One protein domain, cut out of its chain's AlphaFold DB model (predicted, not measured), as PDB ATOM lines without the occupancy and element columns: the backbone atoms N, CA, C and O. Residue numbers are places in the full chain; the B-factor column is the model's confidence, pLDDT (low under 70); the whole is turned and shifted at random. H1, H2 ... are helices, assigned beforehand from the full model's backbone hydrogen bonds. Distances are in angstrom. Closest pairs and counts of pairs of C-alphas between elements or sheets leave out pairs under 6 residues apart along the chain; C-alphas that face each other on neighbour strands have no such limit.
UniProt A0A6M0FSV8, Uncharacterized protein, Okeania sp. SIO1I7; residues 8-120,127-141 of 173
ATOM      1  N   ILE A   8     137.936 145.158 184.577       71.81
ATOM      2  CA  ILE A   8     137.508 145.148 183.170       71.81
ATOM      3  C   ILE A   8     136.549 146.315 182.896       71.81
ATOM      4  O   ILE A   8     136.773 147.072 181.958       71.81
ATOM      5  N   GLN A   9     135.562 146.557 183.769       72.12
ATOM      6  CA  GLN A   9     134.655 147.707 183.628       72.12
ATOM      7  C   GLN A   9     135.387 149.058 183.683       72.12
ATOM      8  O   GLN A   9     135.101 149.944 182.877       72.12
ATOM      9  N   LYS A  10     136.376 149.225 184.578       74.25
ATOM     10  CA  LYS A  10     137.202 150.448 184.626       74.25
ATOM     11  C   LYS A  10     138.072 150.622 183.375       74.25
ATOM     12  O   LYS A  10     138.217 151.749 182.904       74.25
ATOM     13  N   LYS A  11     138.625 149.532 182.823       77.81
ATOM     14  CA  LYS A  11     139.407 149.564 181.574       77.81
ATOM     15  C   LYS A  11     138.521 149.951 180.385       77.81
ATOM     16  O   LYS A  11     138.872 150.870 179.654       77.81
ATOM     17  N   ASN A  12     137.334 149.358 180.275       70.06
ATOM     18  CA  ASN A  12     136.377 149.665 179.207       70.06
ATOM     19  C   ASN A  12     135.853 151.107 179.295       70.06
ATOM     20  O   ASN A  12     135.736 151.772 178.272       70.06
ATOM     21  N   ARG A  13     135.635 151.647 180.506       72.88
ATOM     22  CA  ARG A  13     135.288 153.072 180.691       72.88
ATOM     23  C   ARG A  13     136.383 154.025 180.204       72.88
ATOM     24  O   ARG A  13     136.057 155.066 179.644       72.88
ATOM     25  N   ARG A  14     137.665 153.697 180.416       68.81
ATOM     26  CA  ARG A  14     138.787 154.507 179.901       68.81
ATOM     27  C   ARG A  14     138.871 154.450 178.376       68.81
ATOM     28  O   ARG A  14     139.015 155.493 177.752       68.81
ATOM     29  N   LEU A  15     138.715 153.260 177.791       66.88
ATOM     30  CA  LEU A  15     138.710 153.080 176.334       66.88
ATOM     31  C   LEU A  15     137.556 153.849 175.667       66.88
ATOM     32  O   LEU A  15     137.775 154.533 174.673       66.88
ATOM     33  N   ALA A  16     136.358 153.822 176.258       64.75
ATOM     34  CA  ALA A  16     135.208 154.570 175.753       64.75
ATOM     35  C   ALA A  16     135.411 156.095 175.817       64.75
ATOM     36  O   ALA A  16     135.108 156.785 174.850       64.75
ATOM     37  N   LYS A  17     135.969 156.631 176.917       68.75
ATOM     38  CA  LYS A  17     136.259 158.073 177.036       68.75
ATOM     39  C   LYS A  17     137.288 158.551 176.007       68.75
ATOM     40  O   LYS A  17     137.064 159.580 175.382       68.75
ATOM     41  N   ASN A  18     138.359 157.786 175.784       66.25
ATOM     42  CA  ASN A  18     139.356 158.123 174.763       66.25
ATOM     43  C   ASN A  18     138.766 158.078 173.345       66.25
ATOM     44  O   ASN A  18     139.077 158.948 172.535       66.25
ATOM     45  N   ASN A  19     137.874 157.123 173.056       66.88
ATOM     46  CA  ASN A  19     137.167 157.079 171.774       66.88
ATOM     47  C   ASN A  19     136.237 158.284 171.583       66.88
ATOM     48  O   ASN A  19     136.248 158.871 170.509       66.88
ATOM     49  N   ILE A  20     135.486 158.701 172.606       65.44
ATOM     50  CA  ILE A  20     134.600 159.877 172.511       65.44
ATOM     51  C   ILE A  20     135.415 161.158 172.284       65.44
ATOM     52  O   ILE A  20     135.090 161.934 171.390       65.44
ATOM     53  N   SER A  21     136.518 161.358 173.017       63.97
ATOM     54  CA  SER A  21     137.415 162.502 172.792       63.97
ATOM     55  C   SER A  21     138.057 162.476 171.397       63.97
ATOM     56  O   SER A  21     138.147 163.513 170.745       63.97
ATOM     57  N   SER A  22     138.446 161.297 170.896       65.81
ATOM     58  CA  SER A  22     138.985 161.145 169.538       65.81
ATOM     59  C   SER A  22     137.945 161.408 168.448       65.81
ATOM     60  O   SER A  22     138.300 161.937 167.394       65.81
ATOM     61  N   VAL A  23     136.690 161.015 168.667       66.44
ATOM     62  CA  VAL A  23     135.586 161.238 167.727       66.44
ATOM     63  C   VAL A  23     135.205 162.713 167.705       66.44
ATOM     64  O   VAL A  23     135.096 163.281 166.623       66.44
ATOM     65  N   ASN A  24     135.109 163.363 168.866       54.47
ATOM     66  CA  ASN A  24     134.822 164.795 168.937       54.47
ATOM     67  C   ASN A  24     135.905 165.619 168.232       54.47
ATOM     68  O   ASN A  24     135.568 166.457 167.403       54.47
ATOM     69  N   ASN A  25     137.193 165.326 168.451       60.47
ATOM     70  CA  ASN A  25     138.272 166.011 167.725       60.47
ATOM     71  C   ASN A  25     138.169 165.828 166.203       60.47
ATOM     72  O   ASN A  25     138.391 166.783 165.461       60.47
ATOM     73  N   ARG A  26     137.778 164.637 165.722       59.16
ATOM     74  CA  ARG A  26     137.510 164.439 164.290       59.16
ATOM     75  C   ARG A  26     136.330 165.274 163.810       59.16
ATOM     76  O   ARG A  26     136.467 165.951 162.801       59.16
ATOM     77  N   ILE A  27     135.208 165.271 164.525       59.56
ATOM     78  CA  ILE A  27     134.011 166.033 164.137       59.56
ATOM     79  C   ILE A  27     134.320 167.536 164.054       59.56
ATOM     80  O   ILE A  27     133.969 168.167 163.059       59.56
ATOM     81  N   TYR A  28     135.046 168.095 165.030       55.28
ATOM     82  CA  TYR A  28     135.473 169.499 164.993       55.28
ATOM     83  C   TYR A  28     136.416 169.796 163.818       55.28
ATOM     84  O   TYR A  28     136.210 170.780 163.111       55.28
ATOM     85  N   SER A  29     137.402 168.929 163.549       53.03
ATOM     86  CA  SER A  29     138.310 169.105 162.401       53.03
ATOM     87  C   SER A  29     137.594 169.029 161.044       53.03
ATOM     88  O   SER A  29     137.894 169.802 160.138       53.03
ATOM     89  N   VAL A  30     136.598 168.146 160.910       56.94
ATOM     90  CA  VAL A  30     135.801 167.996 159.685       56.94
ATOM     91  C   VAL A  30     134.871 169.193 159.483       56.94
ATOM     92  O   VAL A  30     134.718 169.647 158.352       56.94
ATOM     93  N   ASN A  31     134.284 169.739 160.553       54.47
ATOM     94  CA  ASN A  31     133.423 170.919 160.462       54.47
ATOM     95  C   ASN A  31     134.205 172.197 160.130       54.47
ATOM     96  O   ASN A  31     133.743 172.956 159.283       54.47
ATOM     97  N   ASN A  32     135.399 172.399 160.702       52.91
ATOM     98  CA  ASN A  32     136.241 173.543 160.330       52.91
ATOM     99  C   ASN A  32     136.689 173.476 158.861       52.91
ATOM    100  O   ASN A  32     136.621 174.490 158.174       52.91
ATOM    101  N   ASN A  33     137.047 172.293 158.348       56.53
ATOM    102  CA  ASN A  33     137.394 172.135 156.929       56.53
ATOM    103  C   ASN A  33     136.185 172.256 155.983       56.53
ATOM    104  O   ASN A  33     136.338 172.676 154.837       56.53
ATOM    105  N   ARG A  34     134.979 171.864 156.420       58.31
ATOM    106  CA  ARG A  34     133.756 172.014 155.614       58.31
ATOM    107  C   ARG A  34     133.342 173.474 155.470       58.31
ATOM    108  O   ARG A  34     133.033 173.890 154.358       58.31
ATOM    109  N   ILE A  35     133.359 174.239 156.561       58.06
ATOM    110  CA  ILE A  35     132.981 175.659 156.549       58.06
ATOM    111  C   ILE A  35     133.961 176.462 155.683       58.06
ATOM    112  O   ILE A  35     133.517 177.215 154.821       58.06
ATOM    113  N   SER A  36     135.270 176.206 155.801       64.62
ATOM    114  CA  SER A  36     136.274 176.878 154.967       64.62
ATOM    115  C   SER A  36     136.148 176.541 153.473       64.62
ATOM    116  O   SER A  36     136.457 177.373 152.627       64.62
ATOM    117  N   SER A  37     135.643 175.347 153.124       71.00
ATOM    118  CA  SER A  37     135.393 174.975 151.720       71.00
ATOM    119  C   SER A  37     134.155 175.646 151.118       71.00
ATOM    120  O   SER A  37     134.132 175.913 149.919       71.00
ATOM    121  N   PHE A  38     133.136 175.924 151.937       79.06
ATOM    122  CA  PHE A  38     131.930 176.624 151.496       79.06
ATOM    123  C   PHE A  38     132.220 178.105 151.242       79.06
ATOM    124  O   PHE A  38     131.872 178.615 150.184       79.06
ATOM    125  N   GLU A  39     132.939 178.751 152.163       81.00
ATOM    126  CA  GLU A  39     133.404 180.136 152.000       81.00
ATOM    127  C   GLU A  39     134.266 180.290 150.736       81.00
ATOM    128  O   GLU A  39     134.063 181.206 149.946       81.00
ATOM    129  N   ALA A  40     135.161 179.330 150.470       80.44
ATOM    130  CA  ALA A  40     135.959 179.330 149.248       80.44
ATOM    131  C   ALA A  40     135.100 179.246 147.973       80.44
ATOM    132  O   ALA A  40     135.439 179.851 146.959       80.44
ATOM    133  N   HIS A  41     133.988 178.507 148.002       84.00
ATOM    134  CA  HIS A  41     133.084 178.424 146.857       84.00
ATOM    135  C   HIS A  41     132.313 179.731 146.631       84.00
ATOM    136  O   HIS A  41     132.164 180.159 145.487       84.00
ATOM    137  N   GLU A  42     131.872 180.389 147.703       86.06
ATOM    138  CA  GLU A  42     131.226 181.706 147.642       86.06
ATOM    139  C   GLU A  42     132.171 182.781 147.082       86.06
ATOM    140  O   GLU A  42     131.782 183.552 146.197       86.06
ATOM    141  N   ASP A  43     133.434 182.771 147.517       85.56
ATOM    142  CA  ASP A  43     134.480 183.658 147.000       85.56
ATOM    143  C   ASP A  43     134.694 183.437 145.484       85.56
ATOM    144  O   ASP A  43     134.800 184.399 144.723       85.56
ATOM    145  N   ILE A  44     134.683 182.186 145.007       86.38
ATOM    146  CA  ILE A  44     134.842 181.842 143.578       86.38
ATOM    147  C   ILE A  44     133.661 182.321 142.732       86.38
ATOM    148  O   ILE A  44     133.862 182.906 141.665       86.38
ATOM    149  N   VAL A  45     132.432 182.094 143.197       89.06
ATOM    150  CA  VAL A  45     131.227 182.579 142.506       89.06
ATOM    151  C   VAL A  45     131.258 184.106 142.414       89.06
ATOM    152  O   VAL A  45     130.997 184.663 141.345       89.06
ATOM    153  N   SER A  46     131.654 184.773 143.500       88.94
ATOM    154  CA  SER A  46     131.819 186.227 143.544       88.94
ATOM    155  C   SER A  46     132.872 186.709 142.541       88.94
ATOM    156  O   SER A  46     132.602 187.635 141.775       88.94
ATOM    157  N   ILE A  47     134.036 186.049 142.462       87.44
ATOM    158  CA  ILE A  47     135.078 186.347 141.461       87.44
ATOM    159  C   ILE A  47     134.519 186.242 140.039       87.44
ATOM    160  O   ILE A  47     134.730 187.137 139.222       87.44
ATOM    161  N   GLN A  48     133.794 185.167 139.727       89.00
ATOM    162  CA  GLN A  48     133.276 184.928 138.380       89.00
ATOM    163  C   GLN A  48     132.242 185.982 137.950       89.00
ATOM    164  O   GLN A  48     132.242 186.419 136.791       89.00
ATOM    165  N   GLN A  49     131.370 186.397 138.873       90.25
ATOM    166  CA  GLN A  49     130.395 187.462 138.635       90.25
ATOM    167  C   GLN A  49     131.091 188.810 138.427       90.25
ATOM    168  O   GLN A  49     130.834 189.474 137.421       90.25
ATOM    169  N   LEU A  50     132.022 189.168 139.318       91.00
ATOM    170  CA  LEU A  50     132.789 190.412 139.227       91.00
ATOM    171  C   LEU A  50     133.579 190.498 137.919       91.00
ATOM    172  O   LEU A  50     133.573 191.542 137.270       91.00
ATOM    173  N   LEU A  51     134.216 189.402 137.500       90.62
ATOM    174  CA  LEU A  51     134.951 189.351 136.237       90.62
ATOM    175  C   LEU A  51     134.052 189.573 135.030       90.62
ATOM    176  O   LEU A  51     134.407 190.327 134.135       90.62
ATOM    177  N   SER A  52     132.886 188.933 135.010       92.12
ATOM    178  CA  SER A  52     131.969 189.053 133.875       92.12
ATOM    179  C   SER A  52     131.419 190.474 133.746       92.12
ATOM    180  O   SER A  52     131.441 191.027 132.654       92.12
ATOM    181  N   GLN A  53     131.036 191.097 134.865       91.88
ATOM    182  CA  GLN A  53     130.583 192.492 134.880       91.88
ATOM    183  C   GLN A  53     131.691 193.470 134.476       91.88
ATOM    184  O   GLN A  53     131.439 194.451 133.791       91.88
ATOM    185  N   THR A  54     132.925 193.225 134.923       90.44
ATOM    186  CA  THR A  54     134.064 194.098 134.601       90.44
ATOM    187  C   THR A  54     134.435 193.997 133.125       90.44
ATOM    188  O   THR A  54     134.680 195.010 132.484       90.44
ATOM    189  N   GLU A  55     134.423 192.787 132.563       90.12
ATOM    190  CA  GLU A  55     134.684 192.550 131.143       90.12
ATOM    191  C   GLU A  55     133.661 193.255 130.237       90.12
ATOM    192  O   GLU A  55     134.039 193.816 129.210       90.12
ATOM    193  N   GLU A  56     132.377 193.224 130.602       91.06
ATOM    194  CA  GLU A  56     131.308 193.902 129.858       91.06
ATOM    195  C   GLU A  56     131.504 195.421 129.860       91.06
ATOM    196  O   GLU A  56     131.552 196.016 128.785       91.06
ATOM    197  N   VAL A  57     131.740 196.024 131.031       89.75
ATOM    198  CA  VAL A  57     131.980 197.474 131.143       89.75
ATOM    199  C   VAL A  57     133.226 197.897 130.359       89.75
ATOM    200  O   VAL A  57     133.175 198.866 129.610       89.75
ATOM    201  N   LEU A  58     134.335 197.153 130.452       86.06
ATOM    202  CA  LEU A  58     135.553 197.469 129.692       86.06
ATOM    203  C   LEU A  58     135.333 197.393 128.174       86.06
ATOM    204  O   LEU A  58     135.876 198.204 127.427       86.06
ATOM    205  N   LYS A  59     134.536 196.428 127.697       89.06
ATOM    206  CA  LYS A  59     134.174 196.341 126.274       89.06
ATOM    207  C   LYS A  59     133.301 197.512 125.844       89.06
ATOM    208  O   LYS A  59     133.479 198.005 124.734       89.06
ATOM    209  N   GLU A  60     132.353 197.931 126.675       88.00
ATOM    210  CA  GLU A  60     131.511 199.096 126.398       88.00
ATOM    211  C   GLU A  60     132.351 200.375 126.312       88.00
ATOM    212  O   GLU A  60     132.236 201.097 125.324       88.00
ATOM    213  N   GLU A  61     133.265 200.587 127.260       83.75
ATOM    214  CA  GLU A  61     134.159 201.752 127.290       83.75
ATOM    215  C   GLU A  61     135.098 201.820 126.082       83.75
ATOM    216  O   GLU A  61     135.201 202.859 125.437       83.75
ATOM    217  N   ILE A  62     135.722 200.706 125.682       81.69
ATOM    218  CA  ILE A  62     136.574 200.673 124.476       81.69
ATOM    219  C   ILE A  62     135.784 201.051 123.215       81.69
ATOM    220  O   ILE A  62     136.326 201.669 122.298       81.69
ATOM    221  N   ASN A  63     134.508 200.670 123.149       83.69
ATOM    222  CA  ASN A  63     133.649 201.009 122.018       83.69
ATOM    223  C   ASN A  63     133.087 202.436 122.106       83.69
ATOM    224  O   ASN A  63     132.589 202.943 121.100       83.69
ATOM    225  N   ASN A  64     133.153 203.078 123.274       83.06
ATOM    226  CA  ASN A  64     132.600 204.405 123.511       83.06
ATOM    227  C   ASN A  64     133.509 205.279 124.405       83.06
ATOM    228  O   ASN A  64     133.072 205.741 125.460       83.06
ATOM    229  N   PRO A  65     134.756 205.554 123.974       71.44
ATOM    230  CA  PRO A  65     135.779 206.189 124.813       71.44
ATOM    231  C   PRO A  65     135.494 207.659 125.158       71.44
ATOM    232  O   PRO A  65     136.171 208.237 125.991       71.44
ATOM    233  N   ASN A  66     134.503 208.284 124.517       70.44
ATOM    234  CA  ASN A  66     134.142 209.687 124.743       70.44
ATOM    235  C   ASN A  66     132.902 209.835 125.640       70.44
ATOM    236  O   ASN A  66     132.193 210.836 125.537       70.44
ATOM    237  N   SER A  67     132.571 208.821 126.443       75.12
ATOM    238  CA  SER A  67     131.471 208.927 127.400       75.12
ATOM    239  C   SER A  67     131.864 209.853 128.559       75.12
ATOM    240  O   SER A  67     133.000 209.811 129.034       75.12
ATOM    241  N   ASP A  68     130.923 210.669 129.047       72.06
ATOM    242  CA  ASP A  68     131.157 211.560 130.199       72.06
ATOM    243  C   ASP A  68     131.521 210.779 131.487       72.06
ATOM    244  O   ASP A  68     132.081 211.345 132.424       72.06
ATOM    245  N   ASP A  69     131.251 209.468 131.517       75.75
ATOM    246  CA  ASP A  69     131.510 208.568 132.644       75.75
ATOM    247  C   ASP A  69     132.795 207.723 132.480       75.75
ATOM    248  O   ASP A  69     133.113 206.915 133.360       75.75
ATOM    249  N   SER A  70     133.560 207.897 131.394       71.06
ATOM    250  CA  SER A  70     134.624 206.953 131.009       71.06
ATOM    251  C   SER A  70     135.710 206.785 132.076       71.06
ATOM    252  O   SER A  70     136.035 205.668 132.493       71.06
ATOM    253  N   SER A  71     136.198 207.894 132.643       71.19
ATOM    254  CA  SER A  71     137.207 207.858 133.710       71.19
ATOM    255  C   SER A  71     136.677 207.204 134.999       71.19
ATOM    256  O   SER A  71     137.408 206.489 135.688       71.19
ATOM    257  N   PHE A  72     135.391 207.394 135.320       79.75
ATOM    258  CA  PHE A  72     134.751 206.771 136.484       79.75
ATOM    259  C   PHE A  72     134.582 205.256 136.295       79.75
ATOM    260  O   PHE A  72     134.859 204.472 137.213       79.75
ATOM    261  N   ASN A  73     134.186 204.827 135.096       81.00
ATOM    262  CA  ASN A  73     134.039 203.416 134.751       81.00
ATOM    263  C   ASN A  73     135.395 202.700 134.700       81.00
ATOM    264  O   ASN A  73     135.515 201.599 135.250       81.00
ATOM    265  N   LYS A  74     136.440 203.347 134.164       78.00
ATOM    266  CA  LYS A  74     137.834 202.865 134.198       78.00
ATOM    267  C   LYS A  74     138.311 202.631 135.631       78.00
ATOM    268  O   LYS A  74     138.707 201.512 135.973       78.00
ATOM    269  N   LEU A  75     138.174 203.631 136.506       78.94
ATOM    270  CA  LEU A  75     138.538 203.507 137.923       78.94
ATOM    271  C   LEU A  75     137.749 202.392 138.625       78.94
ATOM    272  O   LEU A  75     138.307 201.592 139.380       78.94
ATOM    273  N   THR A  76     136.448 202.299 138.352       83.31
ATOM    274  CA  THR A  76     135.585 201.259 138.922       83.31
ATOM    275  C   THR A  76     136.030 199.861 138.490       83.31
ATOM    276  O   THR A  76     136.108 198.953 139.323       83.31
ATOM    277  N   CYS A  77     136.376 199.677 137.215       85.75
ATOM    278  CA  CYS A  77     136.899 198.413 136.698       85.75
ATOM    279  C   CYS A  77     138.222 198.033 137.368       85.75
ATOM    280  O   CYS A  77     138.391 196.892 137.798       85.75
ATOM    281  N   MET A  78     139.128 198.993 137.551       82.75
ATOM    282  CA  MET A  78     140.392 198.772 138.254       82.75
ATOM    283  C   MET A  78     140.204 198.336 139.709       82.75
ATOM    284  O   MET A  78     140.828 197.371 140.157       82.75
ATOM    285  N   LEU A  79     139.310 198.997 140.447       82.12
ATOM    286  CA  LEU A  79     138.998 198.628 141.830       82.12
ATOM    287  C   LEU A  79     138.387 197.221 141.920       82.12
ATOM    288  O   LEU A  79     138.729 196.458 142.828       82.12
ATOM    289  N   ARG A  80     137.533 196.839 140.961       85.31
ATOM    290  CA  ARG A  80     136.986 195.474 140.869       85.31
ATOM    291  C   ARG A  80     138.083 194.443 140.608       85.31
ATOM    292  O   ARG A  80     138.113 193.422 141.293       85.31
ATOM    293  N   LEU A  81     139.008 194.715 139.685       85.88
ATOM    294  CA  LEU A  81     140.141 193.826 139.400       85.88
ATOM    295  C   LEU A  81     141.059 193.660 140.613       85.88
ATOM    296  O   LEU A  81     141.409 192.529 140.956       85.88
ATOM    297  N   LYS A  82     141.367 194.747 141.331       82.56
ATOM    298  CA  LYS A  82     142.108 194.684 142.599       82.56
ATOM    299  C   LYS A  82     141.396 193.806 143.630       82.56
ATOM    300  O   LYS A  82     142.023 192.973 144.280       82.56
ATOM    301  N   ARG A  83     140.075 193.931 143.751       84.12
ATOM    302  CA  ARG A  83     139.302 193.091 144.672       84.12
ATOM    303  C   ARG A  83     139.330 191.611 144.281       84.12
ATOM    304  O   ARG A  83     139.457 190.754 145.152       84.12
ATOM    305  N   ILE A  84     139.232 191.298 142.990       85.81
ATOM    306  CA  ILE A  84     139.327 189.920 142.479       85.81
ATOM    307  C   ILE A  84     140.684 189.303 142.834       85.81
ATOM    308  O   ILE A  84     140.743 188.168 143.304       85.81
ATOM    309  N   ILE A  85     141.761 190.065 142.665       82.94
ATOM    310  CA  ILE A  85     143.115 189.664 143.047       82.94
ATOM    311  C   ILE A  85     143.200 189.302 144.533       82.94
ATOM    312  O   ILE A  85     143.725 188.245 144.879       82.94
ATOM    313  N   GLU A  86     142.667 190.150 145.417       83.06
ATOM    314  CA  GLU A  86     142.669 189.896 146.863       83.06
ATOM    315  C   GLU A  86     141.960 188.579 147.202       83.06
ATOM    316  O   GLU A  86     142.456 187.791 148.012       83.06
ATOM    317  N   LEU A  87     140.823 188.313 146.552       82.38
ATOM    318  CA  LEU A  87     140.066 187.072 146.726       82.38
ATOM    319  C   LEU A  87     140.847 185.856 146.210       82.38
ATOM    320  O   LEU A  87     140.921 184.838 146.897       82.38
ATOM    321  N   ILE A  88     141.500 185.962 145.050       82.00
ATOM    322  CA  ILE A  88     142.360 184.900 144.507       82.00
ATOM    323  C   ILE A  88     143.523 184.602 145.462       82.00
ATOM    324  O   ILE A  88     143.809 183.438 145.748       82.00
ATOM    325  N   SER A  89     144.172 185.630 146.001       80.88
ATOM    326  CA  SER A  89     145.291 185.475 146.935       80.88
ATOM    327  C   SER A  89     144.852 184.869 148.267       80.88
ATOM    328  O   SER A  89     145.527 183.976 148.789       80.88
ATOM    329  N   LYS A  90     143.669 185.243 148.771       82.19
ATOM    330  CA  LYS A  90     143.028 184.571 149.910       82.19
ATOM    331  C   LYS A  90     142.815 183.080 149.613       82.19
ATOM    332  O   LYS A  90     143.254 182.234 150.394       82.19
ATOM    333  N   LEU A  91     142.225 182.735 148.465       82.62
ATOM    334  CA  LEU A  91     142.005 181.340 148.057       82.62
ATOM    335  C   LEU A  91     143.320 180.553 147.954       82.62
ATOM    336  O   LEU A  91     143.397 179.419 148.436       82.62
ATOM    337  N   LYS A  92     144.378 181.151 147.389       80.31
ATOM    338  CA  LYS A  92     145.717 180.544 147.314       80.31
ATOM    339  C   LYS A  92     146.291 180.261 148.703       80.31
ATOM    340  O   LYS A  92     146.699 179.126 148.953       80.31
ATOM    341  N   LYS A  93     146.246 181.234 149.622       77.81
ATOM    342  CA  LYS A  93     146.745 181.108 151.005       77.81
ATOM    343  C   LYS A  93     146.070 179.976 151.781       77.81
ATOM    344  O   LYS A  93     146.710 179.302 152.584       77.81
ATOM    345  N   HIS A  94     144.790 179.736 151.514       76.50
ATOM    346  CA  HIS A  94     144.028 178.649 152.129       76.50
ATOM    347  C   HIS A  94     144.124 177.307 151.375       76.50
ATOM    348  O   HIS A  94     143.483 176.335 151.766       76.50
ATOM    349  N   GLY A  95     144.939 177.220 150.317       78.00
ATOM    350  CA  GLY A  95     145.148 175.986 149.555       78.00
ATOM    351  C   GLY A  95     144.043 175.662 148.543       78.00
ATOM    352  O   GLY A  95     144.034 174.566 147.984       78.00
ATOM    353  N   TYR A  96     143.145 176.609 148.260       83.56
ATOM    354  CA  TYR A  96     142.016 176.463 147.334       83.56
ATOM    355  C   TYR A  96     142.330 176.872 145.890       83.56
ATOM    356  O   TYR A  96     141.428 176.926 145.062       83.56
ATOM    357  N   HIS A  97     143.600 177.101 145.548       76.62
ATOM    358  CA  HIS A  97     144.031 177.469 144.191       76.62
ATOM    359  C   HIS A  97     143.515 176.511 143.102       76.62
ATOM    360  O   HIS A  97     143.205 176.950 142.005       76.62
ATOM    361  N   LYS A  98     143.351 175.216 143.413       76.38
ATOM    362  CA  LYS A  98     142.821 174.208 142.474       76.38
ATOM    363  C   LYS A  98     141.344 174.391 142.116       76.38
ATOM    364  O   LYS A  98     140.866 173.728 141.204       76.38
ATOM    365  N   LEU A  99     140.614 175.195 142.888       78.94
ATOM    366  CA  LEU A  99     139.207 175.494 142.641       78.94
ATOM    367  C   LEU A  99     139.029 176.680 141.681       78.94
ATOM    368  O   LEU A  99     137.931 176.874 141.170       78.94
ATOM    369  N   ILE A 100     140.091 177.453 141.438       81.44
ATOM    370  CA  ILE A 100     140.109 178.472 140.391       81.44
ATOM    371  C   ILE A 100     140.211 177.727 139.063       81.44
ATOM    372  O   ILE A 100     141.179 177.009 138.819       81.44
ATOM    373  N   ASP A 101     139.171 177.833 138.241       80.88
ATOM    374  CA  ASP A 101     139.136 177.167 136.948       80.88
ATOM    375  C   ASP A 101     139.841 178.001 135.863       80.88
ATOM    376  O   ASP A 101     140.063 179.208 135.991       80.88
ATOM    377  N   SER A 102     140.166 177.350 134.746       77.62
ATOM    378  CA  SER A 102     140.806 178.014 133.606       77.62
ATOM    379  C   SER A 102     139.930 179.099 132.972       77.62
ATOM    380  O   SER A 102     140.441 179.972 132.267       77.62
ATOM    381  N   LYS A 103     138.609 179.087 133.208       81.31
ATOM    382  CA  LYS A 103     137.697 180.119 132.700       81.31
ATOM    383  C   LYS A 103     137.876 181.425 133.459       81.31
ATOM    384  O   LYS A 103     137.891 182.477 132.821       81.31
ATOM    385  N   ILE A 104     138.034 181.365 134.781       83.31
ATOM    386  CA  ILE A 104     138.348 182.524 135.622       83.31
ATOM    387  C   ILE A 104     139.683 183.125 135.189       83.31
ATOM    388  O   ILE A 104     139.741 184.325 134.939       83.31
ATOM    389  N   GLU A 105     140.717 182.305 135.001       81.19
ATOM    390  CA  GLU A 105     142.030 182.772 134.532       81.19
ATOM    391  C   GLU A 105     141.948 183.438 133.151       81.19
ATOM    392  O   GLU A 105     142.473 184.532 132.948       81.19
ATOM    393  N   THR A 106     141.229 182.816 132.212       79.94
ATOM    394  CA  THR A 106     141.050 183.355 130.856       79.94
ATOM    395  C   THR A 106     140.296 184.687 130.874       79.94
ATOM    396  O   THR A 106     140.701 185.630 130.198       79.94
ATOM    397  N   LYS A 107     139.219 184.799 131.664       83.38
ATOM    398  CA  LYS A 107     138.460 186.052 131.814       83.38
ATOM    399  C   LYS A 107     139.267 187.137 132.507       83.38
ATOM    400  O   LYS A 107     139.195 188.294 132.107       83.38
ATOM    401  N   PHE A 108     140.035 186.766 133.526       83.75
ATOM    402  CA  PHE A 108     140.924 187.687 134.215       83.75
ATOM    403  C   PHE A 108     141.936 188.268 133.230       83.75
ATOM    404  O   PHE A 108     142.023 189.485 133.099       83.75
ATOM    405  N   LYS A 109     142.592 187.415 132.436       80.19
ATOM    406  CA  LYS A 109     143.506 187.847 131.374       80.19
ATOM    407  C   LYS A 109     142.821 188.737 130.329       80.19
ATOM    408  O   LYS A 109     143.371 189.779 129.993       80.19
ATOM    409  N   SER A 110     141.612 188.381 129.885       82.81
ATOM    410  CA  SER A 110     140.798 189.207 128.973       82.81
ATOM    411  C   SER A 110     140.590 190.620 129.527       82.81
ATOM    412  O   SER A 110     140.831 191.598 128.828       82.81
ATOM    413  N   CYS A 111     140.222 190.753 130.807       85.06
ATOM    414  CA  CYS A 111     140.035 192.066 131.430       85.06
ATOM    415  C   CYS A 111     141.325 192.894 131.457       85.06
ATOM    416  O   CYS A 111     141.268 194.097 131.234       85.06
ATOM    417  N   LEU A 112     142.480 192.267 131.703       80.12
ATOM    418  CA  LEU A 112     143.770 192.964 131.686       80.12
ATOM    419  C   LEU A 112     144.134 193.464 130.293       80.12
ATOM    420  O   LEU A 112     144.503 194.623 130.139       80.12
ATOM    421  N   GLU A 113     143.973 192.616 129.280       82.44
ATOM    422  CA  GLU A 113     144.237 192.994 127.889       82.44
ATOM    423  C   GLU A 113     143.302 194.112 127.411       82.44
ATOM    424  O   GLU A 113     143.705 194.947 126.607       82.44
ATOM    425  N   LEU A 114     142.051 194.139 127.884       82.19
ATOM    426  CA  LEU A 114     141.115 195.228 127.599       82.19
ATOM    427  C   LEU A 114     141.530 196.516 128.319       82.19
ATOM    428  O   LEU A 114     141.512 197.579 127.706       82.19
ATOM    429  N   LEU A 115     141.956 196.422 129.582       78.31
ATOM    430  CA  LEU A 115     142.418 197.571 130.359       78.31
ATOM    431  C   LEU A 115     143.634 198.248 129.702       78.31
ATOM    432  O   LEU A 115     143.668 199.468 129.600       78.31
ATOM    433  N   GLU A 116     144.589 197.460 129.200       75.50
ATOM    434  CA  GLU A 116     145.771 197.948 128.466       75.50
ATOM    435  C   GLU A 116     145.441 198.620 127.123       75.50
ATOM    436  O   GLU A 116     146.269 199.346 126.580       75.50
ATOM    437  N   ARG A 117     144.259 198.360 126.552       76.44
ATOM    438  CA  ARG A 117     143.823 198.937 125.270       76.44
ATOM    439  C   ARG A 117     143.021 200.223 125.422       76.44
ATOM    440  O   ARG A 117     142.719 200.844 124.403       76.44
ATOM    441  N   MET A 118     142.622 200.589 126.638       68.62
ATOM    442  CA  MET A 118     141.910 201.845 126.851       68.62
ATOM    443  C   MET A 118     142.857 203.025 126.624       68.62
ATOM    444  O   MET A 118     144.030 202.926 126.985       68.62
ATOM    445  N   PRO A 119     142.375 204.126 126.022       63.06
ATOM    446  CA  PRO A 119     143.188 205.319 125.854       63.06
ATOM    447  C   PRO A 119     143.702 205.815 127.215       63.06
ATOM    448  O   PRO A 119     143.011 205.763 128.242       63.06
ATOM    449  N   ASP A 120     144.966 206.233 127.220       60.00
ATOM    450  CA  ASP A 120     145.573 206.940 128.340       60.00
ATOM    451  C   ASP A 120     145.018 208.361 128.335       60.00
ATOM    452  O   ASP A 120     145.567 209.265 127.705       60.00
ATOM    453  N   ALA A 127     148.281 206.627 142.491       43.12
ATOM    454  CA  ALA A 127     149.209 205.650 143.089       43.12
ATOM    455  C   ALA A 127     148.605 204.221 143.187       43.12
ATOM    456  O   ALA A 127     149.316 203.221 143.257       43.12
ATOM    457  N   VAL A 128     147.271 204.128 143.121       44.41
ATOM    458  CA  VAL A 128     146.478 202.901 142.994       44.41
ATOM    459  C   VAL A 128     146.680 202.192 141.642       44.41
ATOM    460  O   VAL A 128     146.673 200.962 141.621       44.41
ATOM    461  N   GLU A 129     146.899 202.912 140.536       49.72
ATOM    462  CA  GLU A 129     147.255 202.362 139.220       49.72
ATOM    463  C   GLU A 129     148.597 201.646 139.273       49.72
ATOM    464  O   GLU A 129     148.656 200.470 138.933       49.72
ATOM    465  N   GLN A 130     149.657 202.290 139.770       46.16
ATOM    466  CA  GLN A 130     150.983 201.670 139.771       46.16
ATOM    467  C   GLN A 130     151.052 200.430 140.662       46.16
ATOM    468  O   GLN A 130     151.608 199.428 140.226       46.16
ATOM    469  N   ASP A 131     150.451 200.434 141.855       48.09
ATOM    470  CA  ASP A 131     150.445 199.246 142.718       48.09
ATOM    471  C   ASP A 131     149.602 198.108 142.133       48.09
ATOM    472  O   ASP A 131     149.996 196.943 142.210       48.09
ATOM    473  N   THR A 132     148.470 198.424 141.496       51.28
ATOM    474  CA  THR A 132     147.605 197.405 140.884       51.28
ATOM    475  C   THR A 132     148.245 196.853 139.609       51.28
ATOM    476  O   THR A 132     148.333 195.638 139.466       51.28
ATOM    477  N   TYR A 133     148.787 197.700 138.729       53.03
ATOM    478  CA  TYR A 133     149.537 197.278 137.542       53.03
ATOM    479  C   TYR A 133     150.819 196.524 137.906       53.03
ATOM    480  O   TYR A 133     151.118 195.507 137.285       53.03
ATOM    481  N   ARG A 134     151.566 196.959 138.928       51.25
ATOM    482  CA  ARG A 134     152.772 196.266 139.405       51.25
ATOM    483  C   ARG A 134     152.423 194.899 139.979       51.25
ATOM    484  O   ARG A 134     153.072 193.923 139.620       51.25
ATOM    485  N   TYR A 135     151.358 194.800 140.771       50.94
ATOM    486  CA  TYR A 135     150.850 193.517 141.255       50.94
ATOM    487  C   TYR A 135     150.401 192.603 140.100       50.94
ATOM    488  O   TYR A 135     150.726 191.417 140.070       50.94
ATOM    489  N   LEU A 136     149.695 193.156 139.111       51.97
ATOM    490  CA  LEU A 136     149.216 192.437 137.928       51.97
ATOM    491  C   LEU A 136     150.358 191.925 137.040       51.97
ATOM    492  O   LEU A 136     150.302 190.785 136.576       51.97
ATOM    493  N   ARG A 137     151.417 192.720 136.851       48.34
ATOM    494  CA  ARG A 137     152.607 192.346 136.069       48.34
ATOM    495  C   ARG A 137     153.481 191.327 136.805       48.34
ATOM    496  O   ARG A 137     153.962 190.385 136.184       48.34
ATOM    497  N   CYS A 138     153.640 191.476 138.120       42.81
ATOM    498  CA  CYS A 138     154.360 190.522 138.970       42.81
ATOM    499  C   CYS A 138     153.621 189.186 139.142       42.81
ATOM    500  O   CYS A 138     154.252 188.212 139.513       42.81
ATOM    501  N   SER A 139     152.318 189.099 138.855       47.34
ATOM    502  CA  SER A 139     151.576 187.829 138.862       47.34
ATOM    503  C   SER A 139     151.676 187.038 137.545       47.34
ATOM    504  O   SER A 139     151.261 185.879 137.520       47.34
ATOM    505  N   GLN A 140     152.131 187.647 136.443       44.19
ATOM    506  CA  GLN A 140     152.301 186.970 135.144       44.19
ATOM    507  C   GLN A 140     153.670 186.291 134.995       44.19
ATOM    508  O   GLN A 140     153.805 185.339 134.228       44.19
ATOM    509  N   ASN A 141     154.663 186.755 135.749       41.00
ATOM    510  CA  ASN A 141     155.931 186.070 135.953       41.00
ATOM    511  C   ASN A 141     155.822 185.380 137.316       41.00
ATOM    512  O   ASN A 141     155.456 186.050 138.266       41.00
TER     513      ASN A 141
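AT A GLANCE: This is residues 8 to 120 and 127 to 141 of the 173 residues of an uncharacterized protein of Okeania sp. SIO1I7 (UniProt A0A6M0FSV8). One very long helix, H1, makes the long axis of this model: its residues 8 to 35 stick out as a free arm, and its later part joins H2 and H3 in a small up-and-down bundle of three helices, each running against the one before it. H2 folds back along H1 as a helical hairpin, H3 packs on H1 as well, and the short H4, beyond a cut, lies next to H2 on the side away from H1. The printed part has 128 residues with four named helices, in the order H1, H2, H3, H4, and no named strand; its class is all helix. The whole is extended, a rod spanning 87 by 25 by 25 A, with a radius of gyration of the C-alphas of 23.1 A.

IN THESE COORDINATES: Find C-alpha 8 at (137.508, 145.148, 183.170); from there H1, residues 8 to 63, runs 82.9 A to C-alpha 63 at (133.649, 201.009, 122.018). After a short link of six residues, look for H2 at residues 70 to 93, 34.9 A long. Another short link, of eight residues, leads to H3, residues 102 to 115, 19.9 A long. Past the cut, H4 takes residues 127 to 138, 16.5 A long, and ends at C-alpha 138 at (154.360, 190.522, 138.970).

HOW THE PARTS SIT: Begin with the bundle. H1 touches H2 with its residues 40 to 61 alone; the closest C-alphas, of Thr 54 and Cys 77, are 5.6 A apart. This hairpin has a shallow tilt of 22 degrees, opposite ways. H1 touches H3 with its residues 47 to 62 alone, and the closest C-alphas are those of Glu 55 and Cys 111, at 5.4 A. They run the same way at a shallow tilt of 35.0 degrees, only just in that class. H2 and H3 are close but not clearly touching: their closest C-alphas, of Lys 74 and Leu 115, are 8.0 A apart. Look next at Lys 82 and Thr 132, the closest C-alphas of H2 and H4, 6.4 A apart; these helices only just touch, with 3 pairs of C-alphas within 8 A, at a steep tilt of 47 degrees, the same way. H4 is apart from H1, and only just apart from H3, at 8.3 A between closest C-alphas. In H1, H2, H3 and H4 every O i to N i+4 pair is within hydrogen-bond range.

THE WHOLE: The C-alphas of Ile 8 and Asn 66, 87.1 A apart, are the two farthest apart. Without residues 8 to 35, which stand free, the body of 100 residues spans 44 by 24 by 20 A. Residues 121 to 126 are not printed; C-alphas 120 and 127 are 15.2 A apart across this cut. Read the B-factor column for pLDDT: the mean of the printed part is 73.6, and residues 14 to 36, 118 to 120 and 127 to 141 are under 70.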